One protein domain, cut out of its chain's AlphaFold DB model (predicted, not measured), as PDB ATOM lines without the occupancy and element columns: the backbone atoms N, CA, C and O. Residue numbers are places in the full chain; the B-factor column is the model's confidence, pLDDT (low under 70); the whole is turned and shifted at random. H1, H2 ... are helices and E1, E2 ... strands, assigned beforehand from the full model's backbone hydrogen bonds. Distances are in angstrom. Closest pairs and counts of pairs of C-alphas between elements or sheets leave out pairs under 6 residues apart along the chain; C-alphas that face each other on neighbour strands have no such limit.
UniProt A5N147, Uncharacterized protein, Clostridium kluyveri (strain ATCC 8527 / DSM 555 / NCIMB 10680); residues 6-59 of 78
ATOM      1  N   ILE A   6     206.480 388.368 322.055       95.25
ATOM      2  CA  ILE A   6     206.322 387.432 323.179       95.25
ATOM      3  C   ILE A   6     206.710 388.184 324.456       95.25
ATOM      4  O   ILE A   6     207.786 388.783 324.520       95.25
ATOM      5  N   ILE A   7     205.831 388.165 325.460       95.75
ATOM      6  CA  ILE A   7     205.979 388.951 326.702       95.75
ATOM      7  C   ILE A   7     206.214 388.102 327.952       95.75
ATOM      8  O   ILE A   7     206.681 388.622 328.961       95.75
ATOM      9  N   ALA A   8     205.874 386.818 327.905       95.88
ATOM     10  CA  ALA A   8     205.943 385.920 329.045       95.88
ATOM     11  C   ALA A   8     206.137 384.478 328.574       95.88
ATOM     12  O   ALA A   8     205.861 384.153 327.417       95.88
ATOM     13  N   LYS A   9     206.593 383.628 329.490       95.69
ATOM     14  CA  LYS A   9     206.627 382.169 329.359       95.69
ATOM     15  C   LYS A   9     205.968 381.541 330.587       95.69
ATOM     16  O   LYS A   9     205.857 382.189 331.624       95.69
ATOM     17  N   CYS A  10     205.522 380.301 330.455       97.56
ATOM     18  CA  CYS A  10     204.905 379.529 331.529       97.56
ATOM     19  C   CYS A  10     205.009 378.036 331.208       97.56
ATOM     20  O   CYS A  10     205.336 377.666 330.077       97.56
ATOM     21  N   ASN A  11     204.693 377.200 332.190       97.88
ATOM     22  CA  ASN A  11     204.504 375.771 332.006       97.88
ATOM     23  C   ASN A  11     203.014 375.490 331.776       97.88
ATOM     24  O   ASN A  11     202.178 375.892 332.584       97.88
ATOM     25  N   LEU A  12     202.679 374.797 330.686       97.19
ATOM     26  CA  LEU A  12     201.335 374.262 330.462       97.19
ATOM     27  C   LEU A  12     201.232 372.908 331.167       97.19
ATOM     28  O   LEU A  12     201.821 371.932 330.709       97.19
ATOM     29  N   LEU A  13     200.517 372.869 332.290       97.69
ATOM     30  CA  LEU A  13     200.397 371.680 333.132       97.69
ATOM     31  C   LEU A  13     199.271 370.754 332.665       97.69
ATOM     32  O   LEU A  13     199.442 369.538 332.670       97.69
ATOM     33  N   ASP A  14     198.122 371.323 332.294       97.50
ATOM     34  CA  ASP A  14     196.931 370.553 331.930       97.50
ATOM     35  C   ASP A  14     195.964 371.360 331.044       97.50
ATOM     36  O   ASP A  14     196.044 372.591 330.963       97.50
ATOM     37  N   CYS A  15     195.025 370.663 330.407       97.00
ATOM     38  CA  CYS A  15     193.962 371.210 329.571       97.00
ATOM     39  C   CYS A  15     192.617 370.622 330.010       97.00
ATOM     40  O   CYS A  15     192.275 369.505 329.631       97.00
ATOM     41  N   MET A  16     191.831 371.393 330.761       97.50
ATOM     42  CA  MET A  16     190.618 370.891 331.408       97.50
ATOM     43  C   MET A  16     189.354 371.334 330.691       97.50
ATOM     44  O   MET A  16     189.171 372.522 330.413       97.50
ATOM     45  N   LYS A  17     188.436 370.400 330.444       98.12
ATOM     46  CA  LYS A  17     187.127 370.719 329.869       98.12
ATOM     47  C   LYS A  17     186.294 371.571 330.826       98.12
ATOM     48  O   LYS A  17     186.207 371.292 332.023       98.12
ATOM     49  N   ILE A  18     185.626 372.579 330.279       98.38
ATOM     50  CA  ILE A  18     184.678 373.415 331.011       98.38
ATOM     51  C   ILE A  18     183.299 372.756 330.966       98.38
ATOM     52  O   ILE A  18     182.763 372.481 329.886       98.38
ATOM     53  N   LEU A  19     182.740 372.486 332.147       97.88
ATOM     54  CA  LEU A  19     181.466 371.784 332.298       97.88
ATOM     55  C   LEU A  19     180.279 372.745 332.293       97.88
ATOM     56  O   LEU A  19     179.299 372.508 331.591       97.88
ATOM     57  N   ASN A  20     180.363 373.810 333.086       97.31
ATOM     58  CA  ASN A  20     179.311 374.808 333.230       97.31
ATOM     59  C   ASN A  20     179.885 376.128 333.762       97.31
ATOM     60  O   ASN A  20     180.958 376.151 334.365       97.31
ATOM     61  N   GLU A  21     179.134 377.204 333.569       97.44
ATOM     62  CA  GLU A  21     179.419 378.544 334.083       97.44
ATOM     63  C   GLU A  21     178.104 379.223 334.503       97.44
ATOM     64  O   GLU A  21     177.033 378.792 334.064       97.44
ATOM     65  N   ASP A  22     178.172 380.188 335.422       96.19
ATOM     66  CA  ASP A  22     177.001 380.825 336.051       96.19
ATOM     67  C   ASP A  22     176.980 382.366 335.964       96.19
ATOM     68  O   ASP A  22     176.216 383.024 336.670       96.19
ATOM     69  N   GLY A  23     177.810 382.956 335.103       94.94
ATOM     70  CA  GLY A  23     177.986 384.406 334.989       94.94
ATOM     71  C   GLY A  23     178.972 385.021 335.994       94.94
ATOM     72  O   GLY A  23     179.314 386.195 335.858       94.94
ATOM     73  N   LEU A  24     179.438 384.266 336.995       96.31
ATOM     74  CA  LEU A  24     180.431 384.710 337.986       96.31
ATOM     75  C   LEU A  24     181.585 383.719 338.156       96.31
ATOM     76  O   LEU A  24     182.699 384.107 338.529       96.31
ATOM     77  N   THR A  25     181.313 382.435 337.938       97.75
ATOM     78  CA  THR A  25     182.270 381.346 338.074       97.75
ATOM     79  C   THR A  25     182.112 380.314 336.964       97.75
ATOM     80  O   THR A  25     181.072 380.213 336.314       97.75
ATOM     81  N   ALA A  26     183.160 379.516 336.762       98.00
ATOM     82  CA  ALA A  26     183.131 378.351 335.889       98.00
ATOM     83  C   ALA A  26     183.638 377.110 336.615       98.00
ATOM     84  O   ALA A  26     184.587 377.177 337.401       98.00
ATOM     85  N   LYS A  27     183.032 375.962 336.315       98.12
ATOM     86  CA  LYS A  27     183.425 374.661 336.851       98.12
ATOM     87  C   LYS A  27     184.111 373.821 335.778       98.12
ATOM     88  O   LYS A  27     183.575 373.616 334.686       98.12
ATOM     89  N   LEU A  28     185.286 373.302 336.119       97.94
ATOM     90  CA  LEU A  28     186.089 372.427 335.266       97.94
ATOM     91  C   LEU A  28     185.797 370.946 335.544       97.94
ATOM     92  O   LEU A  28     185.201 370.595 336.566       97.94
ATOM     93  N   GLU A  29     186.234 370.063 334.647       97.31
ATOM     94  CA  GLU A  29     185.978 368.617 334.748       97.31
ATOM     95  C   GLU A  29     186.585 367.945 335.984       97.31
ATOM     96  O   GLU A  29     186.048 366.958 336.480       97.31
ATOM     97  N   ASN A  30     187.642 368.528 336.550       96.12
ATOM     98  CA  ASN A  30     188.240 368.087 337.807       96.12
ATOM     99  C   ASN A  30     187.559 368.693 339.057       96.12
ATOM    100  O   ASN A  30     188.127 368.649 340.147       96.12
ATOM    101  N   ASN A  31     186.373 369.295 338.910       96.38
ATOM    102  CA  ASN A  31     185.639 370.048 339.934       96.38
ATOM    103  C   ASN A  31     186.317 371.338 340.436       96.38
ATOM    104  O   ASN A  31     185.842 371.919 341.414       96.38
ATOM    105  N   SER A  32     187.373 371.829 339.780       96.31
ATOM    106  CA  SER A  32     187.960 373.131 340.118       96.31
ATOM    107  C   SER A  32     187.024 374.274 339.732       96.31
ATOM    108  O   SER A  32     186.307 374.186 338.731       96.31
ATOM    109  N   ILE A  33     187.053 375.350 340.521       97.69
ATOM    110  CA  ILE A  33     186.238 376.547 340.306       97.69
ATOM    111  C   ILE A  33     187.134 377.707 339.890       97.69
ATOM    112  O   ILE A  33     188.012 378.126 340.646       97.69
ATOM    113  N   VAL A  34     186.867 378.248 338.708       97.50
ATOM    114  CA  VAL A  34     187.447 379.497 338.220       97.50
ATOM    115  C   VAL A  34     186.529 380.644 338.625       97.50
ATOM    116  O   VAL A  34     185.317 380.556 338.454       97.50
ATOM    117  N   LYS A  35     187.093 381.721 339.167       97.69
ATOM    118  CA  LYS A  35     186.364 382.905 339.639       97.69
ATOM    119  C   LYS A  35     187.237 384.150 339.487       97.69
ATOM    120  O   LYS A  35     188.380 384.037 339.066       97.69
ATOM    121  N   ASN A  36     186.731 385.315 339.889       97.31
ATOM    122  CA  ASN A  36     187.486 386.574 339.917       97.31
ATOM    123  C   ASN A  36     188.097 386.926 338.546       97.31
ATOM    124  O   ASN A  36     187.444 386.782 337.517       97.31
ATOM    125  N   ASN A  37     189.340 387.410 338.532       96.62
ATOM    126  CA  ASN A  37     190.036 387.857 337.332       96.62
ATOM    127  C   ASN A  37     190.218 386.729 336.316       96.62
ATOM    128  O   ASN A  37     190.101 386.968 335.119       96.62
ATOM    129  N   GLU A  38     190.463 385.505 336.780       95.50
ATOM    130  CA  GLU A  38     190.607 384.344 335.914       95.50
ATOM    131  C   GLU A  38     189.329 384.080 335.120       95.50
ATOM    132  O   GLU A  38     189.424 383.761 333.937       95.50
ATOM    133  N   TYR A  39     188.158 384.258 335.744       97.19
ATOM    134  CA  TYR A  39     186.861 384.165 335.072       97.19
ATOM    135  C   TYR A  39     186.595 385.394 334.191       97.19
ATOM    136  O   TYR A  39     186.305 385.252 333.008       97.19
ATOM    137  N   ASN A  40     186.789 386.601 334.736       96.81
ATOM    138  CA  ASN A  40     186.489 387.873 334.066       96.81
ATOM    139  C   ASN A  40     187.301 388.118 332.782       96.81
ATOM    140  O   ASN A  40     186.880 388.908 331.938       96.81
ATOM    141  N   PHE A  41     188.480 387.501 332.644       95.19
ATOM    142  CA  PHE A  41     189.355 387.663 331.476       95.19
ATOM    143  C   PHE A  41     189.318 386.485 330.494       95.19
ATOM    144  O   PHE A  41     190.007 386.534 329.473       95.19
ATOM    145  N   GLY A  42     188.553 385.432 330.787       95.12
ATOM    146  CA  GLY A  42     188.450 384.248 329.941       95.12
ATOM    147  C   GLY A  42     187.077 384.090 329.297       95.12
ATOM    148  O   GLY A  42     186.125 384.794 329.609       95.12
ATOM    149  N   ASP A  43     186.984 383.120 328.392       96.62
ATOM    150  CA  ASP A  43     185.715 382.649 327.841       96.62
ATOM    151  C   ASP A  43     185.491 381.217 328.322       96.62
ATOM    152  O   ASP A  43     186.107 380.272 327.818       96.62
ATOM    153  N   TYR A  44     184.618 381.085 329.321       97.12
ATOM    154  CA  TYR A  44     184.294 379.813 329.959       97.12
ATOM    155  C   TYR A  44     182.997 379.191 329.436       97.12
ATOM    156  O   TYR A  44     182.377 378.382 330.123       97.12
ATOM    157  N   THR A  45     182.590 379.524 328.207       97.69
ATOM    158  CA  THR A  45     181.433 378.878 327.577       97.69
ATOM    159  C   THR A  45     181.610 377.345 327.588       97.69
ATOM    160  O   THR A  45     182.656 376.851 327.140       97.69
ATOM    161  N   PRO A  46     180.616 376.564 328.061       97.44
ATOM    162  CA  PRO A  46     180.711 375.106 328.117       97.44
ATOM    163  C   PRO A  46     181.053 374.470 326.765       97.44
ATOM    164  O   PRO A  46     180.594 374.913 325.713       97.44
ATOM    165  N   GLY A  47     181.865 373.409 326.794       95.06
ATOM    166  CA  GLY A  47     182.406 372.766 325.587       95.06
ATOM    167  C   GLY A  47     183.786 373.278 325.157       95.06
ATOM    168  O   GLY A  47     184.399 372.685 324.271       95.06
ATOM    169  N   ARG A  48     184.301 374.326 325.808       97.62
ATOM    170  CA  ARG A  48     185.691 374.789 325.683       97.62
ATOM    171  C   ARG A  48     186.612 374.133 326.714       97.62
ATOM    172  O   ARG A  48     186.164 373.368 327.569       97.62
ATOM    173  N   TYR A  49     187.901 374.456 326.621       97.25
ATOM    174  CA  TYR A  49     188.949 373.961 327.508       97.25
ATOM    175  C   TYR A  49     189.721 375.122 328.136       97.25
ATOM    176  O   TYR A  49     190.100 376.062 327.437       97.25
ATOM    177  N   ALA A  50     189.970 375.033 329.439       97.19
ATOM    178  CA  ALA A  50     190.834 375.938 330.181       97.19
ATOM    179  C   ALA A  50     192.260 375.375 330.230       97.19
ATOM    180  O   ALA A  50     192.459 374.192 330.511       97.19
ATOM    181  N   TRP A  51     193.256 376.221 329.974       96.75
ATOM    182  CA  TRP A  51     194.665 375.867 330.147       96.75
ATOM    183  C   TRP A  51     195.103 376.139 331.580       96.75
ATOM    184  O   TRP A  51     194.943 377.250 332.086       96.75
ATOM    185  N   ILE A  52     195.681 375.128 332.219       96.88
ATOM    186  CA  ILE A  52     196.247 375.241 333.559       96.88
ATOM    187  C   ILE A  52     197.721 375.590 333.410       96.88
ATOM    188  O   ILE A  52     198.521 374.770 332.961       96.88
ATOM    189  N   LEU A  53     198.062 376.829 333.754       97.19
ATOM    190  CA  LEU A  53     199.405 377.377 333.597       97.19
ATOM    191  C   LEU A  53     200.077 377.540 334.961       97.19
ATOM    192  O   LEU A  53     199.466 378.057 335.895       97.19
ATOM    193  N   THR A  54     201.347 377.157 335.060       97.88
ATOM    194  CA  THR A  54     202.190 377.410 336.237       97.88
ATOM    195  C   THR A  54     203.446 378.178 335.845       97.88
ATOM    196  O   THR A  54     203.768 378.310 334.663       97.88
ATOM    197  N   ASP A  55     204.149 378.716 336.842       97.44
ATOM    198  CA  ASP A  55     205.468 379.336 336.661       97.44
ATOM    199  C   ASP A  55     205.475 380.454 335.604       97.44
ATOM    200  O   ASP A  55     206.364 380.541 334.755       97.44
ATOM    201  N   ILE A  56     204.441 381.303 335.637       96.75
ATOM    202  CA  ILE A  56     204.322 382.444 334.729       96.75
ATOM    203  C   ILE A  56     205.457 383.430 335.026       96.75
ATOM    204  O   ILE A  56     205.497 384.061 336.082       96.75
ATOM    205  N   GLU A  57     206.354 383.599 334.059       96.81
ATOM    206  CA  GLU A  57     207.477 384.528 334.123       96.81
ATOM    207  C   GLU A  57     207.343 385.576 333.015       96.81
ATOM    208  O   GLU A  57     207.396 385.264 331.822       96.81
ATOM    209  N   VAL A  58     207.198 386.844 333.410       96.38
ATOM    210  CA  VAL A  58     207.268 387.977 332.479       96.38
ATOM    211  C   VAL A  58     208.713 388.151 332.021       96.38
ATOM    212  O   VAL A  58     209.633 388.264 332.833       96.38
ATOM    213  N   LEU A  59     208.927 388.209 330.710       94.94
ATOM    214  CA  LEU A  59     210.258 388.375 330.142       94.94
ATOM    215  C   LEU A  59     210.779 389.789 330.413       94.94
ATOM    216  O   LEU A  59     210.126 390.779 330.087       94.94
TER     217      LEU A  59
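What this domain is: This is residues 6 to 59 of the 78 residues of an uncharacterized protein of Clostridium kluyveri (strain ATCC 8527 / DSM 555 / NCIMB 10680) (UniProt A5N147). A long, twisted ribbon of two antiparallel strands, E1 and E3, side by side, ends in a small head, where E1 bends and goes on to pair with the short strand E2, and where the one short helix, H1, and the links between the elements lie. The first and last printed residues are near each other at the other end of the ribbon, their C-alphas 8.1 A apart. The printed part has 54 residues, with one named helix and three named strands in the order E1, E2, H1, E3; the sheet has the order E2, E1, E3, all antiparallel, and the class is mostly strand. The whole is elongated, spanning 35 by 19 by 15 A, and only just compact, close to loose, with a radius of gyration of the C-alphas of 11.8 A.

Where its parts are: Find C-alpha 6 at (206.322, 387.432, 323.179); from there E1 runs through residues 6 to 21, 30.4 A from first to last C-alpha, and bends by 88 degrees at residue 18. E2 is residues 26 to 28, 6.7 A long. H1 is residues 36 to 40, 6.1 A long, beginning at C-alpha 36 at (187.486, 386.574, 339.917). E3, residues 49 to 59, is 25.9 A long, bends by 73 degrees at residue 55 and ends at C-alpha 59 at (210.258, 388.375, 330.142).

How they stand to each other: Look first along E1, the inner strand of the sheet, whose pairing is staggered: its residues 8 to 17 pair with E3 and its residues 18 to 21 with E2. E1 and E3 are antiparallel, at 160 degrees between their directions; N 13 and O 52 are 2.8 A apart and N 57 and O 9 are 2.9 A apart, within hydrogen-bond range. E1 and E2 form a hairpin, with N 19 and O 27 at 2.9 A. Residues 26 to 27 of E2 also pair antiparallel with residues 33 to 34, a stretch too short to be a named strand. E2, H1 and E3 make a split strand-helix-strand unit, two strands that run the same way with E1 between them in the sheet, and its crossover is left-handed. H1 is not on the sheet and is apart from E1; the closest C-alphas of H1 and E2, those of Tyr 39 and Ala 26, are 7.0 A apart. In H1 every O i to N i+4 pair is within hydrogen-bond range.

The domain as a whole: The two C-alphas farthest apart are those of Asp 22 and Leu 59, at 34.6 A. The link from E1 to E2 is tight, those from E2 to H1 and from H1 to E3 are short, and no link is long. The printed part has no cut. The mean pLDDT of the printed part is 96.9, and no printed residue of this model is under 70.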